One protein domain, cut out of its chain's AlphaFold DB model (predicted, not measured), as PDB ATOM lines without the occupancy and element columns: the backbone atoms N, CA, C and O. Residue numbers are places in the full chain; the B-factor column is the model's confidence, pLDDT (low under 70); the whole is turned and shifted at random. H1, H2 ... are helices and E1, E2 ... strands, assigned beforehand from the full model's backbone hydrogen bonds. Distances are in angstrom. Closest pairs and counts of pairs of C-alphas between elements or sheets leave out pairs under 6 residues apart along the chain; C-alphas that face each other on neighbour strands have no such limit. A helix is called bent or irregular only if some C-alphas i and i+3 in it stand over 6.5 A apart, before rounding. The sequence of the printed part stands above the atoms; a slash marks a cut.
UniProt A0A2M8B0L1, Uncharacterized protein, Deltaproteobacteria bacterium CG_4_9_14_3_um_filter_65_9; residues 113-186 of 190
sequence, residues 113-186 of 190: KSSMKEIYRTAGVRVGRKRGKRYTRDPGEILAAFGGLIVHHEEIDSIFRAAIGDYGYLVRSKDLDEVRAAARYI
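This is residues 113 to 186 of the 190 residues of an uncharacterized protein of Deltaproteobacteria bacterium CG_4_9_14_3_um_filter_65_9 (UniProt A0A2M8B0L1). A narrow two-stranded ribbon, E1 and E2, has the helices H2 and H4 side by side, running opposite ways, over one face; the short H3 sits in the connection between the strands, at one end. H1 lies off from the ribbon and from H2 and H4, joined to H2 by a long looping stretch, residues 123 to 138. The printed part has 74 residues, in the order H1, H2, E1, H3, E2, H4; the sheet is antiparallel and the class is mixed, helices and strands. It is compact, with a radius of gyration of the C-alphas of 12.0 A and a rounded outline spanning 29 by 25 by 21 A.

E1 is residues 150 to 155, 14.4 A long, and E2 is residues 167 to 171, 13.2 A. H2, residues 139 to 149, is 13.7 A long and irregular: C-alphas 145 and 148 are 8.2 A apart. H4, residues 176 to 186, is 15.2 A long and ends at C-alpha 186 (1.624, -32.494, 0.869). H3 is residues 161 to 164, 5.7 A. H1, residues 113 to 122, is 14.3 A long and begins at C-alpha 113 (16.681, -38.285, -12.310).

E1 and E2 are antiparallel neighbours at 170 degrees, with N 170 and O 152 at 2.8 A and N 168 and O 154 at 2.9 A, within hydrogen-bond range. The closest C-alphas of E2 and H4, Val 171 and Val 179, are 6.4 A apart. H2 and H4 only just touch, with 3 pairs of C-alphas within 8 A, the closest Phe 146 and Ala 182 at 6.4 A; they run opposite ways at a shallow tilt of 9 degrees. H1 and H3 are close but not clearly touching, the C-alphas of Lys 113 and Ala 163 being 7.7 A apart. H1 and H4 are apart. Every O i to N i+4 pair is within hydrogen-bond range in H1 and H4, 5 of 7 in H2; H3 is too short for such a pair.

The C-alphas of Ile 159 and Asp 175, the two farthest apart, are 32.5 A apart. The printed part has no cut; the link from H1 to H2 is long and the others are tight. Mean pLDDT of the printed part is 89.7, and residue 163 is under 70.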
ATOM      1  N   LYS A 113      17.509 -39.038 -13.271       75.44
ATOM      2  CA  LYS A 113      16.681 -38.285 -12.310       75.44
ATOM      3  C   LYS A 113      15.180 -38.580 -12.453       75.44
ATOM      4  O   LYS A 113      14.464 -38.530 -11.458       75.44
ATOM      5  N   SER A 114      14.682 -38.867 -13.659       81.19
ATOM      6  CA  SER A 114      13.281 -39.258 -13.883       81.19
ATOM      7  C   SER A 114      12.951 -40.616 -13.259       81.19
ATOM      8  O   SER A 114      11.950 -40.720 -12.557       81.19
ATOM      9  N   SER A 115      13.817 -41.616 -13.439       83.81
ATOM     10  CA  SER A 115      13.684 -42.939 -12.821       83.81
ATOM     11  C   SER A 115      13.743 -42.859 -11.295       83.81
ATOM     12  O   SER A 115      12.904 -43.442 -10.617       83.81
ATOM     13  N   MET A 116      14.652 -42.053 -10.741       82.19
ATOM     14  CA  MET A 116      14.703 -41.792  -9.298       82.19
ATOM     15  C   MET A 116      13.405 -41.145  -8.778       82.19
ATOM     16  O   MET A 116      12.861 -41.559  -7.755       82.19
ATOM     17  N   LYS A 117      12.875 -40.137  -9.487       81.75
ATOM     18  CA  LYS A 117      11.608 -39.476  -9.115       81.75
ATOM     19  C   LYS A 117      10.431 -40.444  -9.128       81.75
ATOM     20  O   LYS A 117       9.536 -40.311  -8.297       81.75
ATOM     21  N   GLU A 118      10.438 -41.389 -10.058       84.12
ATOM     22  CA  GLU A 118       9.431 -42.436 -10.139       84.12
ATOM     23  C   GLU A 118       9.506 -43.386  -8.942       84.12
ATOM     24  O   GLU A 118       8.487 -43.636  -8.309       84.12
ATOM     25  N   ILE A 119      10.709 -43.806  -8.539       86.75
ATOM     26  CA  ILE A 119      10.904 -44.619  -7.328       86.75
ATOM     27  C   ILE A 119      10.353 -43.903  -6.092       86.75
ATOM     28  O   ILE A 119       9.576 -44.493  -5.346       86.75
ATOM     29  N   TYR A 120      10.680 -42.622  -5.891       86.38
ATOM     30  CA  TYR A 120      10.147 -41.863  -4.751       86.38
ATOM     31  C   TYR A 120       8.627 -41.696  -4.796       86.38
ATOM     32  O   TYR A 120       7.976 -41.666  -3.748       86.38
ATOM     33  N   ARG A 121       8.052 -41.585  -5.999       84.12
ATOM     34  CA  ARG A 121       6.603 -41.520  -6.193       84.12
ATOM     35  C   ARG A 121       5.950 -42.848  -5.815       84.12
ATOM     36  O   ARG A 121       5.024 -42.832  -5.010       84.12
ATOM     37  N   THR A 122       6.449 -43.968  -6.331       86.88
ATOM     38  CA  THR A 122       5.924 -45.313  -6.043       86.88
ATOM     39  C   THR A 122       6.116 -45.702  -4.581       86.88
ATOM     40  O   THR A 122       5.233 -46.311  -3.989       86.88
ATOM     41  N   ALA A 123       7.219 -45.287  -3.955       87.19
ATOM     42  CA  ALA A 123       7.453 -45.488  -2.526       87.19
ATOM     43  C   ALA A 123       6.574 -44.596  -1.623       87.19
ATOM     44  O   ALA A 123       6.512 -44.824  -0.412       87.19
ATOM     45  N   GLY A 124       5.897 -43.592  -2.196       86.00
ATOM     46  CA  GLY A 124       5.006 -42.686  -1.473       86.00
ATOM     47  C   GLY A 124       5.728 -41.675  -0.581       86.00
ATOM     48  O   GLY A 124       5.147 -41.235   0.400       86.00
ATOM     49  N   VAL A 125       6.979 -41.316  -0.892       87.25
ATOM     50  CA  VAL A 125       7.831 -40.440  -0.051       87.25
ATOM     51  C   VAL A 125       8.208 -39.119  -0.730       87.25
ATOM     52  O   VAL A 125       9.045 -38.359  -0.251       87.25
ATOM     53  N   ARG A 126       7.608 -38.820  -1.884       85.19
ATOM     54  CA  ARG A 126       7.830 -37.555  -2.588       85.19
ATOM     55  C   ARG A 126       7.192 -36.398  -1.813       85.19
ATOM     56  O   ARG A 126       5.981 -36.382  -1.651       85.19
ATOM     57  N   VAL A 127       7.981 -35.383  -1.458       82.25
ATOM     58  CA  VAL A 127       7.504 -34.210  -0.690       82.25
ATOM     59  C   VAL A 127       7.741 -32.853  -1.370       82.25
ATOM     60  O   VAL A 127       7.093 -31.874  -1.014       82.25
ATOM     61  N   GLY A 128       8.585 -32.775  -2.407       87.69
ATOM     62  CA  GLY A 128       8.853 -31.524  -3.133       87.69
ATOM     63  C   GLY A 128       7.685 -31.055  -4.013       87.69
ATOM     64  O   GLY A 128       7.129 -31.832  -4.805       87.69
ATOM     65  N   ARG A 129       7.319 -29.775  -3.905       90.38
ATOM     66  CA  ARG A 129       6.242 -29.135  -4.677       90.38
ATOM     67  C   ARG A 129       6.774 -28.343  -5.869       90.38
ATOM     68  O   ARG A 129       7.924 -27.922  -5.888       90.38
ATOM     69  N   LYS A 130       5.941 -28.155  -6.896       88.56
ATOM     70  CA  LYS A 130       6.255 -27.342  -8.085       88.56
ATOM     71  C   LYS A 130       5.211 -26.251  -8.296       88.56
ATOM     72  O   LYS A 130       4.033 -26.572  -8.360       88.56
ATOM     73  N   ARG A 131       5.627 -25.005  -8.538       85.25
ATOM     74  CA  ARG A 131       4.720 -23.857  -8.772       85.25
ATOM     75  C   ARG A 131       3.753 -24.076  -9.945       85.25
ATOM     76  O   ARG A 131       2.643 -23.572  -9.926       85.25
ATOM     77  N   GLY A 132       4.146 -24.867 -10.947       84.69
ATOM     78  CA  GLY A 132       3.290 -25.220 -12.090       84.69
ATOM     79  C   GLY A 132       2.233 -26.301 -11.817       84.69
ATOM     80  O   GLY A 132       1.574 -26.740 -12.754       84.69
ATOM     81  N   LYS A 133       2.097 -26.789 -10.578       88.38
ATOM     82  CA  LYS A 133       1.068 -27.755 -10.173       88.38
ATOM     83  C   LYS A 133       0.102 -27.107  -9.186       88.38
ATOM     84  O   LYS A 133       0.536 -26.405  -8.279       88.38
ATOM     85  N   ARG A 134      -1.193 -27.396  -9.334       91.62
ATOM     86  CA  ARG A 134      -2.219 -26.989  -8.368       91.62
ATOM     87  C   ARG A 134      -2.298 -28.011  -7.243       91.62
ATOM     88  O   ARG A 134      -2.799 -29.109  -7.451       91.62
ATOM     89  N   TYR A 135      -1.756 -27.653  -6.086       93.81
ATOM     90  CA  TYR A 135      -1.885 -28.444  -4.866       93.81
ATOM     91  C   TYR A 135      -3.153 -28.044  -4.122       93.81
ATOM     92  O   TYR A 135      -3.483 -26.861  -4.081       93.81
ATOM     93  N   THR A 136      -3.837 -29.023  -3.537       95.06
ATOM     94  CA  THR A 136      -5.082 -28.811  -2.787       95.06
ATOM     95  C   THR A 136      -4.822 -28.087  -1.473       95.06
ATOM     96  O   THR A 136      -5.627 -27.257  -1.075       95.06
ATOM     97  N   ARG A 137      -3.694 -28.395  -0.818       94.31
ATOM     98  CA  ARG A 137      -3.352 -27.881   0.514       94.31
ATOM     99  C   ARG A 137      -2.385 -26.720   0.450       94.31
ATOM    100  O   ARG A 137      -1.330 -26.861  -0.182       94.31
ATOM    101  N   ASP A 138      -2.660 -25.635   1.153       93.00
ATOM    102  CA  ASP A 138      -1.678 -24.569   1.354       93.00
ATOM    103  C   ASP A 138      -0.636 -24.941   2.440       93.00
ATOM    104  O   ASP A 138      -0.792 -25.941   3.152       93.00
ATOM    105  N   PRO A 139       0.489 -24.208   2.550       92.12
ATOM    106  CA  PRO A 139       1.496 -24.492   3.571       92.12
ATOM    107  C   PRO A 139       0.976 -24.423   5.016       92.12
ATOM    108  O   PRO A 139       1.454 -25.185   5.851       92.12
ATOM    109  N   GLY A 140       0.010 -23.554   5.320       94.38
ATOM    110  CA  GLY A 140      -0.591 -23.428   6.647       94.38
ATOM    111  C   GLY A 140      -1.407 -24.661   7.030       94.38
ATOM    112  O   GLY A 140      -1.217 -25.196   8.121       94.38
ATOM    113  N   GLU A 141      -2.231 -25.184   6.120       96.19
ATOM    114  CA  GLU A 141      -2.970 -26.440   6.329       96.19
ATOM    115  C   GLU A 141      -2.034 -27.634   6.560       96.19
ATOM    116  O   GLU A 141      -2.310 -28.510   7.380       96.19
ATOM    117  N   ILE A 142      -0.910 -27.675   5.842       96.50
ATOM    118  CA  ILE A 142       0.106 -28.723   6.005       96.50
ATOM    119  C   ILE A 142       0.758 -28.640   7.379       96.50
ATOM    120  O   ILE A 142       0.910 -29.665   8.039       96.50
ATOM    121  N   LEU A 143       1.151 -27.442   7.813       96.44
ATOM    122  CA  LEU A 143       1.780 -27.245   9.117       96.44
ATOM    123  C   LEU A 143       0.794 -27.502  10.262       96.44
ATOM    124  O   LEU A 143       1.190 -28.060  11.281       96.44
ATOM    125  N   ALA A 144      -0.487 -27.181  10.087       96.88
ATOM    126  CA  ALA A 144      -1.519 -27.512  11.065       96.88
ATOM    127  C   ALA A 144      -1.701 -29.033  11.222       96.88
ATOM    128  O   ALA A 144      -1.833 -29.522  12.342       96.88
ATOM    129  N   ALA A 145      -1.678 -29.786  10.118       96.50
ATOM    130  CA  ALA A 145      -1.886 -31.235  10.137       96.50
ATOM    131  C   ALA A 145      -0.623 -32.040  10.502       96.50
ATOM    132  O   ALA A 145      -0.713 -33.046  11.199       96.50
ATOM    133  N   PHE A 146       0.554 -31.615  10.030       96.44
ATOM    134  CA  PHE A 146       1.805 -32.385  10.092       96.44
ATOM    135  C   PHE A 146       2.998 -31.596  10.650       96.44
ATOM    136  O   PHE A 146       4.129 -32.076  10.578       96.44
ATOM    137  N   GLY A 147       2.791 -30.411  11.231       94.00
ATOM    138  CA  GLY A 147       3.874 -29.559  11.743       94.00
ATOM    139  C   GLY A 147       4.774 -30.248  12.769       94.00
ATOM    140  O   GLY A 147       5.980 -30.033  12.757       94.00
ATOM    141  N   GLY A 148       4.229 -31.162  13.580       96.00
ATOM    142  CA  GLY A 148       5.021 -31.969  14.519       96.00
ATOM    143  C   GLY A 148       6.032 -32.918  13.855       96.00
ATOM    144  O   GLY A 148       6.981 -33.343  14.509       96.00
ATOM    145  N   LEU A 149       5.856 -33.232  12.567       96.19
ATOM    146  CA  LEU A 149       6.753 -34.087  11.780       96.19
ATOM    147  C   LEU A 149       7.635 -33.296  10.802       96.19
ATOM    148  O   LEU A 149       8.579 -33.853  10.239       96.19
ATOM    149  N   ILE A 150       7.333 -32.018  10.561       96.38
ATOM    150  CA  ILE A 150       8.068 -31.168   9.620       96.38
ATOM    151  C   ILE A 150       9.156 -30.425  10.388       96.38
ATOM    152  O   ILE A 150       8.882 -29.524  11.171       96.38
ATOM    153  N   VAL A 151      10.411 -30.792  10.137       96.50
ATOM    154  CA  VAL A 151      11.567 -30.175  10.809       96.50
ATOM    155  C   VAL A 151      12.128 -28.977  10.046       96.50
ATOM    156  O   VAL A 151      12.861 -28.181  10.621       96.50
ATOM    157  N   HIS A 152      11.818 -28.865   8.752       94.69
ATOM    158  CA  HIS A 152      12.237 -27.756   7.896       94.69
ATOM    159  C   HIS A 152      11.328 -27.653   6.675       94.69
ATOM    160  O   HIS A 152      10.865 -28.673   6.155       94.69
ATOM    161  N   HIS A 153      11.090 -26.438   6.193       94.19
ATOM    162  CA  HIS A 153      10.421 -26.200   4.923       94.19
ATOM    163  C   HIS A 153      10.863 -24.857   4.339       94.19
ATOM    164  O   HIS A 153      11.031 -23.885   5.071       94.19
ATOM    165  N   GLU A 154      11.061 -24.793   3.024       92.81
ATOM    166  CA  GLU A 154      11.577 -23.584   2.377       92.81
ATOM    167  C   GLU A 154      11.221 -23.497   0.892       92.81
ATOM    168  O   GLU A 154      10.947 -24.506   0.229       92.81
ATOM    169  N   GLU A 155      11.273 -22.271   0.366       91.69
ATOM    170  CA  GLU A 155      11.384 -22.064  -1.074       91.69
ATOM    171  C   GLU A 155      12.766 -22.503  -1.549       91.69
ATOM    172  O   GLU A 155      13.782 -22.227  -0.917       91.69
ATOM    173  N   ILE A 156      12.805 -23.172  -2.694       88.56
ATOM    174  CA  ILE A 156      14.050 -23.650  -3.281       88.56
ATOM    175  C   ILE A 156      14.545 -22.614  -4.287       88.56
ATOM    176  O   ILE A 156      13.785 -22.180  -5.157       88.56
ATOM    177  N   ASP A 157      15.834 -22.275  -4.212       83.69
ATOM    178  CA  ASP A 157      16.461 -21.375  -5.178       83.69
ATOM    179  C   ASP A 157      16.229 -21.856  -6.621       83.69
ATOM    180  O   ASP A 157      16.310 -23.046  -6.953       83.69
ATOM    181  N   SER A 158      15.970 -20.889  -7.496       78.56
ATOM    182  CA  SER A 158      15.810 -21.057  -8.937       78.56
ATOM    183  C   SER A 158      16.835 -21.997  -9.589       78.56
ATOM    184  O   SER A 158      16.443 -22.796 -10.445       78.56
ATOM    185  N   ILE A 159      18.104 -21.981  -9.157       80.81
ATOM    186  CA  ILE A 159      19.160 -22.833  -9.726       80.81
ATOM    187  C   ILE A 159      18.933 -24.326  -9.440       80.81
ATOM    188  O   ILE A 159      19.319 -25.184 -10.236       80.81
ATOM    189  N   PHE A 160      18.240 -24.664  -8.348       76.12
ATOM    190  CA  PHE A 160      17.965 -26.046  -7.933       76.12
ATOM    191  C   PHE A 160      16.562 -26.532  -8.318       76.12
ATOM    192  O   PHE A 160      16.262 -27.733  -8.226       76.12
ATOM    193  N   ARG A 161      15.714 -25.636  -8.836       79.50
ATOM    194  CA  ARG A 161      14.302 -25.893  -9.157       79.50
ATOM    195  C   ARG A 161      14.073 -27.143 -10.012       79.50
ATOM    196  O   ARG A 161      13.155 -27.932  -9.763       79.50
ATOM    197  N   ALA A 162      14.906 -27.352 -11.032       73.00
ATOM    198  CA  ALA A 162      14.779 -28.485 -11.952       73.00
ATOM    199  C   ALA A 162      14.990 -29.845 -11.254       73.00
ATOM    200  O   ALA A 162      14.355 -30.856 -11.602       73.00
ATOM    201  N   ALA A 163      15.864 -29.875 -10.245       68.19
ATOM    202  CA  ALA A 163      16.210 -31.081  -9.513       68.19
ATOM    203  C   ALA A 163      15.124 -31.442  -8.491       68.19
ATOM    204  O   ALA A 163      14.528 -32.518  -8.614       68.19
ATOM    205  N   ILE A 164      14.829 -30.530  -7.561       75.50
ATOM    206  CA  ILE A 164      14.127 -30.835  -6.300       75.50
ATOM    207  C   ILE A 164      12.747 -30.170  -6.147       75.50
ATOM    208  O   ILE A 164      11.979 -30.565  -5.273       75.50
ATOM    209  N   GLY A 165      12.359 -29.280  -7.065       84.50
ATOM    210  CA  GLY A 165      11.083 -28.556  -7.017       84.50
ATOM    211  C   GLY A 165      11.258 -27.090  -6.630       84.50
ATOM    212  O   GLY A 165      12.373 -26.613  -6.503       84.50
ATOM    213  N   ASP A 166      10.143 -26.379  -6.501       90.50
ATOM    214  CA  ASP A 166      10.084 -24.963  -6.118       90.50
ATOM    215  C   ASP A 166       9.968 -24.759  -4.601       90.50
ATOM    216  O   ASP A 166      10.297 -23.693  -4.096       90.50
ATOM    217  N   TYR A 167       9.457 -25.761  -3.884       92.00
ATOM    218  CA  TYR A 167       9.248 -25.701  -2.440       92.00
ATOM    219  C   TYR A 167       9.470 -27.081  -1.824       92.00
ATOM    220  O   TYR A 167       8.942 -28.078  -2.337       92.00
ATOM    221  N   GLY A 168      10.253 -27.150  -0.753       91.75
ATOM    222  CA  GLY A 168      10.635 -28.390  -0.081       91.75
ATOM    223  C   GLY A 168      10.058 -28.495   1.327       91.75
ATOM    224  O   GLY A 168       9.936 -27.496   2.026       91.75
ATOM    225  N   TYR A 169       9.749 -29.723   1.746       93.88
ATOM    226  CA  TYR A 169       9.458 -30.072   3.137       93.88
ATOM    227  C   TYR A 169      10.405 -31.193   3.555       93.88
ATOM    228  O   TYR A 169      10.572 -32.163   2.812       93.88
ATOM    229  N   LEU A 170      10.996 -31.084   4.739       94.06
ATOM    230  CA  LEU A 170      11.750 -32.153   5.376       94.06
ATOM    231  C   LEU A 170      10.879 -32.774   6.467       94.06
ATOM    232  O   LEU A 170      10.659 -32.175   7.519       94.06
ATOM    233  N   VAL A 171      10.379 -33.976   6.190       94.50
ATOM    234  CA  VAL A 171       9.538 -34.747   7.111       94.50
ATOM    235  C   VAL A 171      10.407 -35.770   7.835       94.50
ATOM    236  O   VAL A 171      11.188 -36.480   7.200       94.50
ATOM    237  N   ARG A 172      10.272 -35.862   9.158       95.62
ATOM    238  CA  ARG A 172      10.996 -36.819   9.996       95.62
ATOM    239  C   ARG A 172      10.016 -37.577  10.882       95.62
ATOM    240  O   ARG A 172       9.324 -36.975  11.691       95.62
ATOM    241  N   SER A 173      10.038 -38.900  10.785       95.81
ATOM    242  CA  SER A 173       9.402 -39.798  11.747       95.81
ATOM    243  C   SER A 173      10.206 -41.095  11.866       95.81
ATOM    244  O   SER A 173      11.013 -41.419  10.990       95.81
ATOM    245  N   LYS A 174      10.010 -41.812  12.976       95.62
ATOM    246  CA  LYS A 174      10.459 -43.201  13.140       95.62
ATOM    247  C   LYS A 174       9.511 -44.188  12.447       95.62
ATOM    248  O   LYS A 174       9.915 -45.320  12.204       95.62
ATOM    249  N   ASP A 175       8.289 -43.756  12.137       95.50
ATOM    250  CA  ASP A 175       7.278 -44.531  11.428       95.50
ATOM    251  C   ASP A 175       7.197 -44.094   9.955       95.50
ATOM    252  O   ASP A 175       6.978 -42.924   9.626       95.50
ATOM    253  N   LEU A 176       7.384 -45.051   9.044       92.19
ATOM    254  CA  LEU A 176       7.320 -44.812   7.605       92.19
ATOM    255  C   LEU A 176       5.902 -44.456   7.136       92.19
ATOM    256  O   LEU A 176       5.753 -43.717   6.157       92.19
ATOM    257  N   ASP A 177       4.864 -44.953   7.801       95.06
ATOM    258  CA  ASP A 177       3.487 -44.707   7.380       95.06
ATOM    259  C   ASP A 177       3.042 -43.275   7.689       95.06
ATOM    260  O   ASP A 177       2.335 -42.673   6.874       95.06
ATOM    261  N   GLU A 178       3.563 -42.668   8.759       95.31
ATOM    262  CA  GLU A 178       3.419 -41.233   9.027       95.31
ATOM    263  C   GLU A 178       4.098 -40.382   7.946       95.31
ATOM    264  O   GLU A 178       3.499 -39.435   7.428       95.31
ATOM    265  N   VAL A 179       5.320 -40.750   7.533       94.56
ATOM    266  CA  VAL A 179       6.033 -40.061   6.438       94.56
ATOM    267  C   VAL A 179       5.233 -40.149   5.142       94.56
ATOM    268  O   VAL A 179       5.077 -39.150   4.437       94.56
ATOM    269  N   ARG A 180       4.689 -41.326   4.826       94.75
ATOM    270  CA  ARG A 180       3.853 -41.530   3.637       94.75
ATOM    271  C   ARG A 180       2.538 -40.760   3.718       94.75
ATOM    272  O   ARG A 180       2.088 -40.239   2.700       94.75
ATOM    273  N   ALA A 181       1.913 -40.678   4.892       95.56
ATOM    274  CA  ALA A 181       0.700 -39.892   5.101       95.56
ATOM    275  C   ALA A 181       0.961 -38.399   4.869       95.56
ATOM    276  O   ALA A 181       0.257 -37.783   4.066       95.56
ATOM    277  N   ALA A 182       2.025 -37.859   5.468       95.56
ATOM    278  CA  ALA A 182       2.457 -36.483   5.247       95.56
ATOM    279  C   ALA A 182       2.780 -36.230   3.767       95.56
ATOM    280  O   ALA A 182       2.300 -35.262   3.184       95.56
ATOM    281  N   ALA A 183       3.532 -37.124   3.117       94.81
ATOM    282  CA  ALA A 183       3.878 -36.996   1.703       94.81
ATOM    283  C   ALA A 183       2.643 -36.987   0.790       94.81
ATOM    284  O   ALA A 183       2.559 -36.145  -0.106       94.81
ATOM    285  N   ARG A 184       1.660 -37.868   1.030       94.69
ATOM    286  CA  ARG A 184       0.383 -37.863   0.295       94.69
ATOM    287  C   ARG A 184      -0.374 -36.555   0.496       94.69
ATOM    288  O   ARG A 184      -0.798 -35.965  -0.491       94.69
ATOM    289  N   TYR A 185      -0.487 -36.086   1.736       95.44
ATOM    290  CA  TYR A 185      -1.189 -34.843   2.064       95.44
ATOM    291  C   TYR A 185      -0.512 -33.617   1.431       95.44
ATOM    292  O   TYR A 185      -1.158 -32.776   0.811       95.44
ATOM    293  N   ILE A 186       0.822 -33.553   1.491       94.50
ATOM    294  CA  ILE A 186       1.624 -32.494   0.869       94.50
ATOM    295  C   ILE A 186       1.515 -32.541  -0.661       94.50
ATOM    296  O   ILE A 186       1.505 -31.489  -1.300       94.50
TER     297      ILE A 186